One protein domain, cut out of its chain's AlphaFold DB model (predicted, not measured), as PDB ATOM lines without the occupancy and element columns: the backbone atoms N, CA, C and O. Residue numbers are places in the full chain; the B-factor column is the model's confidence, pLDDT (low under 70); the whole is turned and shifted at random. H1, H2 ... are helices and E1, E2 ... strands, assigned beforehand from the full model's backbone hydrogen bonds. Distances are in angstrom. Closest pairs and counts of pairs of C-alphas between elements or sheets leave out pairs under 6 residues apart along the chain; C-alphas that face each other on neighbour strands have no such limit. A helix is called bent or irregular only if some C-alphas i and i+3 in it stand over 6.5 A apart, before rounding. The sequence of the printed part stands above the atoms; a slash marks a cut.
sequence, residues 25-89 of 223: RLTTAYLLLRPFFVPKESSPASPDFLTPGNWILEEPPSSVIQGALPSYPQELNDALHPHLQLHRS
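What this domain is: This is residues 25 to 89 of the 223 residues of an uncharacterized protein of Fusarium oxysporum f. sp. cubense (strain race 1) (UniProt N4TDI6). With little regular structure, this is mostly loops: helix H1 leads directly into a tiny strand hairpin, E1 and E2, and two long loops, residues 40 to 54 and 58 to 85, reach opposite ends before short helix H2. Of 65 printed residues, 22 are in named elements, ordered H1, E1, E2, H2; the class is mixed. It is compact, radius of gyration of the C-alphas 12.1 A, spans 35 by 33 by 22 A.

How they stand to each other: Start at H1, residues 25 to 36, irregular, with C-alphas 32 and 35 7.2 A apart and 6 of 8 O i to N i+4 pairs within hydrogen-bond range. A tight link leads to E1, residues 37 to 39, which forms an antiparallel hairpin at 139 degrees with E2, residues 55 to 57; N 38 and O 56, 3.0 A, are within hydrogen-bond range. H2, residues 86 to 89, too short for such helix pairs, is apart from H1 and E1.

Where its parts are: Find C-alpha 25 at (71.790, 141.890, 111.426); H1 runs 18.0 A. E1 spans 6.9 A, E2 7.1 A; H2, 4.9 A, ends at C-alpha 89, (69.617, 137.118, 99.121).

The domain as a whole: The farthest C-alphas, Pro 47 and Ser 71, are 36.1 A apart. E1 to E2 and E2 to H2 are long links. The printed part has no cut; no printed residue is under 70 in pLDDT.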
ATOM      1  N   ARG A  25      70.663 142.035 110.491       97.00
ATOM      2  CA  ARG A  25      71.790 141.890 111.426       97.00
ATOM      3  C   ARG A  25      73.085 141.495 110.718       97.00
ATOM      4  O   ARG A  25      74.144 142.005 111.066       97.00
ATOM      5  N   LEU A  26      73.001 140.580 109.753       96.69
ATOM      6  CA  LEU A  26      74.161 140.087 109.015       96.69
ATOM      7  C   LEU A  26      74.637 141.120 107.996       96.69
ATOM      8  O   LEU A  26      75.835 141.360 107.908       96.69
ATOM      9  N   THR A  27      73.718 141.763 107.269       97.06
ATOM     10  CA  THR A  27      74.063 142.799 106.289       97.06
ATOM     11  C   THR A  27      74.680 144.017 106.964       97.06
ATOM     12  O   THR A  27      75.715 144.486 106.506       97.06
ATOM     13  N   THR A  28      74.122 144.483 108.085       96.94
ATOM     14  CA  THR A  28      74.666 145.626 108.832       96.94
ATOM     15  C   THR A  28      76.043 145.307 109.408       96.94
ATOM     16  O   THR A  28      76.980 146.074 109.202       96.94
ATOM     17  N   ALA A  29      76.214 144.155 110.069       97.56
ATOM     18  CA  ALA A  29      77.521 143.751 110.593       97.56
ATOM     19  C   ALA A  29      78.564 143.600 109.473       97.56
ATOM     20  O   ALA A  29      79.693 144.064 109.610       97.56
ATOM     21  N   TYR A  30      78.172 142.992 108.350       97.25
ATOM     22  CA  TYR A  30      79.030 142.856 107.180       97.25
ATOM     23  C   TYR A  30      79.453 144.217 106.628       97.25
ATOM     24  O   TYR A  30      80.641 144.428 106.424       97.25
ATOM     25  N   LEU A  31      78.518 145.153 106.429       96.31
ATOM     26  CA  LEU A  31      78.815 146.484 105.891       96.31
ATOM     27  C   LEU A  31      79.739 147.296 106.798       96.31
ATOM     28  O   LEU A  31      80.684 147.902 106.302       96.31
ATOM     29  N   LEU A  32      79.512 147.271 108.114       96.56
ATOM     30  CA  LEU A  32      80.355 147.994 109.070       96.56
ATOM     31  C   LEU A  32      81.789 147.452 109.112       96.56
ATOM     32  O   LEU A  32      82.726 148.212 109.338       96.56
ATOM     33  N   LEU A  33      81.968 146.146 108.895       96.81
ATOM     34  CA  LEU A  33      83.280 145.501 108.936       96.81
ATOM     35  C   LEU A  33      83.976 145.454 107.570       96.81
ATOM     36  O   LEU A  33      85.202 145.408 107.519       96.81
ATOM     37  N   ARG A  34      83.226 145.481 106.463       96.88
ATOM     38  CA  ARG A  34      83.733 145.288 105.097       96.88
ATOM     39  C   ARG A  34      84.941 146.169 104.731       96.88
ATOM     40  O   ARG A  34      85.839 145.602 104.096       96.88
ATOM     41  N   PRO A  35      85.016 147.459 105.125       96.81
ATOM     42  CA  PRO A  35      86.166 148.321 104.837       96.81
ATOM     43  C   PRO A  35      87.492 147.829 105.406       96.81
ATOM     44  O   PRO A  35      88.533 148.120 104.838       96.81
ATOM     45  N   PHE A  36      87.462 147.048 106.485       97.12
ATOM     46  CA  PHE A  36      88.669 146.637 107.195       97.12
ATOM     47  C   PHE A  36      89.246 145.305 106.709       97.12
ATOM     48  O   PHE A  36      90.323 144.929 107.157       97.12
ATOM     49  N   PHE A  37      88.552 144.571 105.832       96.69
ATOM     50  CA  PHE A  37      88.995 143.251 105.382       96.69
ATOM     51  C   PHE A  37      89.373 143.241 103.900       96.69
ATOM     52  O   PHE A  37      88.584 143.625 103.032       96.69
ATOM     53  N   VAL A  38      90.556 142.707 103.599       95.94
ATOM     54  CA  VAL A  38      91.054 142.505 102.232       95.94
ATOM     55  C   VAL A  38      91.325 141.023 101.968       95.94
ATOM     56  O   VAL A  38      91.698 140.289 102.892       95.94
ATOM     57  N   PRO A  39      91.118 140.548 100.728       96.00
ATOM     58  CA  PRO A  39      91.427 139.172 100.377       96.00
ATOM     59  C   PRO A  39      92.944 138.973 100.201       96.00
ATOM     60  O   PRO A  39      93.635 139.851  99.686       96.00
ATOM     61  N   LYS A  40      93.467 137.804 100.586       95.69
ATOM     62  CA  LYS A  40      94.845 137.362 100.303       95.69
ATOM     63  C   LYS A  40      94.993 136.985  98.828       95.69
ATOM     64  O   LYS A  40      95.972 137.355  98.191       95.69
ATOM     65  N   GLU A  41      94.017 136.243  98.307       94.31
ATOM     66  CA  GLU A  41      93.827 135.935  96.890       94.31
ATOM     67  C   GLU A  41      92.666 136.773  96.354       94.31
ATOM     68  O   GLU A  41      91.512 136.567  96.737       94.31
ATOM     69  N   SER A  42      92.977 137.719  95.473       92.44
ATOM     70  CA  SER A  42      92.026 138.712  94.967       92.44
ATOM     71  C   SER A  42      91.166 138.215  93.807       92.44
ATOM     72  O   SER A  42      90.213 138.901  93.445       92.44
ATOM     73  N   SER A  43      91.489 137.069  93.201       93.50
ATOM     74  CA  SER A  43      90.742 136.513  92.073       93.50
ATOM     75  C   SER A  43      89.375 135.973  92.513       93.50
ATOM     76  O   SER A  43      89.318 134.937  93.184       93.50
ATOM     77  N   PRO A  44      88.250 136.570  92.065       89.50
ATOM     78  CA  PRO A  44      86.912 136.074  92.401       89.50
ATOM     79  C   PRO A  44      86.598 134.705  91.784       89.50
ATOM     80  O   PRO A  44      85.636 134.055  92.182       89.50
ATOM     81  N   ALA A  45      87.394 134.265  90.803       91.69
ATOM     82  CA  ALA A  45      87.278 132.944  90.192       91.69
ATOM     83  C   ALA A  45      87.896 131.829  91.056       91.69
ATOM     84  O   ALA A  45      87.702 130.651  90.757       91.69
ATOM     85  N   SER A  46      88.651 132.180  92.105       93.44
ATOM     86  CA  SER A  46      89.198 131.199  93.037       93.44
ATOM     87  C   SER A  46      88.063 130.536  93.829       93.44
ATOM     88  O   SER A  46      87.233 131.246  94.404       93.44
ATOM     89  N   PRO A  47      88.015 129.192  93.917       91.81
ATOM     90  CA  PRO A  47      86.981 128.496  94.687       91.81
ATOM     91  C   PRO A  47      87.011 128.878  96.173       91.81
ATOM     92  O   PRO A  47      85.969 128.888  96.826       91.81
ATOM     93  N   ASP A  48      88.183 129.262  96.684       94.50
ATOM     94  CA  ASP A  48      88.382 129.634  98.082       94.50
ATOM     95  C   ASP A  48      88.232 131.143  98.338       94.50
ATOM     96  O   ASP A  48      88.435 131.596  99.466       94.50
ATOM     97  N   PHE A  49      87.848 131.936  97.327       95.81
ATOM     98  CA  PHE A  49      87.799 133.400  97.412       95.81
ATOM     99  C   PHE A  49      86.961 133.914  98.597       95.81
ATOM    100  O   PHE A  49      87.385 134.818  99.318       95.81
ATOM    101  N   LEU A  50      85.792 133.310  98.836       96.12
ATOM    102  CA  LEU A  50      84.870 133.687  99.920       96.12
ATOM    103  C   LEU A  50      85.083 132.901 101.218       96.12
ATOM    104  O   LEU A  50      84.285 133.017 102.150       96.12
ATOM    105  N   THR A  51      86.123 132.072 101.300       96.44
ATOM    106  CA  THR A  51      86.402 131.331 102.532       96.44
ATOM    107  C   THR A  51      86.972 132.273 103.592       96.44
ATOM    108  O   THR A  51      87.789 133.132 103.259       96.44
ATOM    109  N   PRO A  52      86.634 132.106 104.885       95.88
ATOM    110  CA  PRO A  52      87.156 132.973 105.944       95.88
ATOM    111  C   PRO A  52      88.690 133.060 105.976       95.88
ATOM    112  O   PRO A  52      89.243 134.110 106.281       95.88
ATOM    113  N   GLY A  53      89.391 131.978 105.614       96.38
ATOM    114  CA  GLY A  53      90.858 131.934 105.592       96.38
ATOM    115  C   GLY A  53      91.512 132.835 104.538       96.38
ATOM    116  O   GLY A  53      92.705 133.140 104.669       96.38
ATOM    117  N   ASN A  54      90.754 133.273 103.529       97.44
ATOM    118  CA  ASN A  54      91.218 134.187 102.491       97.44
ATOM    119  C   ASN A  54      91.162 135.661 102.917       97.44
ATOM    120  O   ASN A  54      91.724 136.491 102.222       97.44
ATOM    121  N   TRP A  55      90.532 136.016 104.038       97.06
ATOM    122  CA  TRP A  55      90.350 137.417 104.434       97.06
ATOM    123  C   TRP A  55      91.218 137.767 105.636       97.06
ATOM    124  O   TRP A  55      91.315 137.004 106.598       97.06
ATOM    125  N   ILE A  56      91.871 138.923 105.572       97.31
ATOM    126  CA  ILE A  56      92.700 139.472 106.649       97.31
ATOM    127  C   ILE A  56      92.310 140.911 106.930       97.31
ATOM    128  O   ILE A  56      91.749 141.580 106.063       97.31
ATOM    129  N   LEU A  57      92.630 141.370 108.138       97.38
ATOM    130  CA  LEU A  57      92.549 142.782 108.471       97.38
ATOM    131  C   LEU A  57      93.560 143.558 107.614       97.38
ATOM    132  O   LEU A  57      94.712 143.142 107.482       97.38
ATOM    133  N   GLU A  58      93.117 144.650 107.005       96.94
ATOM    134  CA  GLU A  58      93.981 145.563 106.269       96.94
ATOM    135  C   GLU A  58      94.832 146.374 107.254       96.94
ATOM    136  O   GLU A  58      94.303 147.071 108.122       96.94
ATOM    137  N   GLU A  59      96.155 146.295 107.119       95.88
ATOM    138  CA  GLU A  59      97.096 147.006 107.985       95.88
ATOM    139  C   GLU A  59      98.184 147.712 107.151       95.88
ATOM    140  O   GLU A  59      98.972 147.035 106.483       95.88
ATOM    141  N   PRO A  60      98.278 149.059 107.199       95.00
ATOM    142  CA  PRO A  60      97.326 149.987 107.824       95.00
ATOM    143  C   PRO A  60      95.989 150.037 107.056       95.00
ATOM    144  O   PRO A  60      95.988 149.802 105.848       95.00
ATOM    145  N   PRO A  61      94.869 150.395 107.710       94.62
ATOM    146  CA  PRO A  61      93.585 150.518 107.028       94.62
ATOM    147  C   PRO A  61      93.624 151.638 105.984       94.62
ATOM    148  O   PRO A  61      94.133 152.736 106.241       94.62
ATOM    149  N   SER A  62      93.060 151.369 104.811       95.38
ATOM    150  CA  SER A  62      92.872 152.363 103.760       95.38
ATOM    151  C   SER A  62      91.670 153.273 104.052       95.38
ATOM    152  O   SER A  62      90.868 153.040 104.954       95.38
ATOM    153  N   SER A  63      91.521 154.337 103.261       95.25
ATOM    154  CA  SER A  63      90.335 155.205 103.286       95.25
ATOM    155  C   SER A  63      89.185 154.683 102.414       95.25
ATOM    156  O   SER A  63      88.211 155.402 102.182       95.25
ATOM    157  N   VAL A  64      89.292 153.460 101.881       95.00
ATOM    158  CA  VAL A  64      88.303 152.896 100.961       95.00
ATOM    159  C   VAL A  64      87.135 152.308 101.745       95.00
ATOM    160  O   VAL A  64      87.261 151.279 102.400       95.00
ATOM    161  N   ILE A  65      85.963 152.921 101.601       96.31
ATOM    162  CA  ILE A  65      84.690 152.368 102.070       96.31
ATOM    163  C   ILE A  65      83.947 151.856 100.839       96.31
ATOM    164  O   ILE A  65      83.535 152.633  99.977       96.31
ATOM    165  N   GLN A  66      83.837 150.536 100.702       95.75
ATOM    166  CA  GLN A  66      83.372 149.918  99.463       95.75
ATOM    167  C   GLN A  66      81.936 150.347  99.141       95.75
ATOM    168  O   GLN A  66      81.016 150.070  99.901       95.75
ATOM    169  N   GLY A  67      81.747 151.014  97.998       95.94
ATOM    170  CA  GLY A  67      80.436 151.459  97.511       95.94
ATOM    171  C   GLY A  67      79.926 152.760  98.139       95.94
ATOM    172  O   GLY A  67      78.824 153.190  97.812       95.94
ATOM    173  N   ALA A  68      80.712 153.395  99.013       96.38
ATOM    174  CA  ALA A  68      80.380 154.702  99.560       96.38
ATOM    175  C   ALA A  68      80.918 155.823  98.664       96.38
ATOM    176  O   ALA A  68      82.079 155.814  98.250       96.38
ATOM    177  N   LEU A  69      80.085 156.835  98.435       95.31
ATOM    178  CA  LEU A  69      80.473 158.101  97.825       95.31
ATOM    179  C   LEU A  69      79.783 159.233  98.608       95.31
ATOM    180  O   LEU A  69      78.575 159.145  98.833       95.31
ATOM    181  N   PRO A  70      80.499 160.286  99.053       94.38
ATOM    182  CA  PRO A  70      79.881 161.364  99.820       94.38
ATOM    183  C   PRO A  70      78.695 161.985  99.078       94.38
ATOM    184  O   PRO A  70      78.821 162.366  97.918       94.38
ATOM    185  N   SER A  71      77.571 162.143  99.779       93.12
ATOM    186  CA  SER A  71      76.290 162.643  99.241       93.12
ATOM    187  C   SER A  71      75.517 161.670  98.339       93.12
ATOM    188  O   SER A  71      74.528 162.075  97.733       93.12
ATOM    189  N   TYR A  72      75.920 160.398  98.260       94.50
ATOM    190  CA  TYR A  72      75.196 159.353  97.531       94.50
ATOM    191  C   TYR A  72      74.767 158.214  98.465       94.50
ATOM    192  O   TYR A  72      75.376 158.022  99.522       94.50
ATOM    193  N   PRO A  73      73.737 157.434  98.085       94.00
ATOM    194  CA  PRO A  73      73.397 156.209  98.794       94.00
ATOM    195  C   PRO A  73      74.578 155.233  98.828       94.00
ATOM    196  O   PRO A  73      75.355 155.148  97.878       94.00
ATOM    197  N   GLN A  74      74.669 154.454  99.905       96.12
ATOM    198  CA  GLN A  74      75.617 153.349 100.007       96.12
ATOM    199  C   GLN A  74      75.268 152.272  98.969       96.12
ATOM    200  O   GLN A  74      74.218 151.633  99.058       96.12
ATOM    201  N   GLU A  75      76.149 152.050  97.993       95.88
ATOM    202  CA  GLU A  75      75.918 151.074  96.932       95.88
ATOM    203  C   GLU A  75      76.439 149.689  97.327       95.88
ATOM    204  O   GLU A  75      77.589 149.518  97.739       95.88
ATOM    205  N   LEU A  76      75.590 148.675  97.166       96.38
ATOM    206  CA  LEU A  76      75.943 147.271  97.337       96.38
ATOM    207  C   LEU A  76      75.861 146.567  95.983       96.38
ATOM    208  O   LEU A  76      74.854 146.652  95.283       96.38
ATOM    209  N   ASN A  77      76.914 145.837  95.627       95.38
ATOM    210  CA  ASN A  77      76.994 145.069  94.387       95.38
ATOM    211  C   ASN A  77      77.894 143.838  94.566       95.38
ATOM    212  O   ASN A  77      78.665 143.759  95.525       95.38
ATOM    213  N   ASP A  78      77.805 142.887  93.636       94.06
ATOM    214  CA  ASP A  78      78.504 141.599  93.732       94.06
ATOM    215  C   ASP A  78      80.035 141.729  93.685       94.06
ATOM    216  O   ASP A  78      80.734 140.896  94.256       94.06
ATOM    217  N   ALA A  79      80.576 142.778  93.056       93.94
ATOM    218  CA  ALA A  79      82.023 142.991  92.989       93.94
ATOM    219  C   ALA A  79      82.600 143.428  94.345       93.94
ATOM    220  O   ALA A  79      83.648 142.952  94.779       93.94
ATOM    221  N   LEU A  80      81.904 144.334  95.027       95.81
ATOM    222  CA  LEU A  80      82.352 144.924  96.285       95.81
ATOM    223  C   LEU A  80      81.882 144.128  97.514       95.81
ATOM    224  O   LEU A  80      82.574 144.087  98.537       95.81
ATOM    225  N   HIS A  81      80.736 143.452  97.402       97.06
ATOM    226  CA  HIS A  81      80.036 142.774  98.494       97.06
ATOM    227  C   HIS A  81      79.677 141.309  98.160       97.06
ATOM    228  O   HIS A  81      78.535 140.893  98.371       97.06
ATOM    229  N   PRO A  82      80.629 140.485  97.686       95.88
ATOM    230  CA  PRO A  82      80.328 139.168  97.117       95.88
ATOM    231  C   PRO A  82      79.726 138.173  98.125       95.88
ATOM    232  O   PRO A  82      78.924 137.320  97.748       95.88
ATOM    233  N   HIS A  83      80.040 138.299  99.422       96.31
ATOM    234  CA  HIS A  83      79.466 137.443 100.471       96.31
ATOM    235  C   HIS A  83      77.959 137.629 100.649       96.31
ATOM    236  O   HIS A  83      77.290 136.711 101.118       96.31
ATOM    237  N   LEU A  84      77.419 138.795 100.274       96.38
ATOM    238  CA  LEU A  84      75.983 139.037 100.362       96.38
ATOM    239  C   LEU A  84      75.209 138.215  99.333       96.38
ATOM    240  O   LEU A  84      74.027 137.967  99.555       96.38
ATOM    241  N   GLN A  85      75.855 137.790  98.237       95.00
ATOM    242  CA  GLN A  85      75.236 137.039  97.141       95.00
ATOM    243  C   GLN A  85      73.881 137.645  96.753       95.00
ATOM    244  O   GLN A  85      72.847 136.986  96.863       95.00
ATOM    245  N   LEU A  86      73.874 138.925  96.362       94.69
ATOM    246  CA  LEU A  86      72.652 139.730  96.226       94.69
ATOM    247  C   LEU A  86      71.637 139.101  95.266       94.69
ATOM    248  O   LEU A  86      70.440 139.129  95.524       94.69
ATOM    249  N   HIS A  87      72.109 138.428  94.217       91.88
ATOM    250  CA  HIS A  87      71.265 137.665  93.292       91.88
ATOM    251  C   HIS A  87      70.442 136.531  93.946       91.88
ATOM    252  O   HIS A  87      69.490 136.048  93.340       91.88
ATOM    253  N   ARG A  88      70.804 136.080  95.156       93.38
ATOM    254  CA  ARG A  88      70.088 135.054  95.940       93.38
ATOM    255  C   ARG A  88      69.436 135.608  97.195       93.38
ATOM    256  O   ARG A  88      68.418 135.074  97.622       93.38
ATOM    257  N   SER A  89      70.066 136.590  97.832       95.69
ATOM    258  CA  SER A  89      69.617 137.118  99.121       95.69
ATOM    259  C   SER A  89      68.549 138.198  98.996       95.69
ATOM    260  O   SER A  89      67.785 138.393  99.940       95.69
TER     261      SER A  89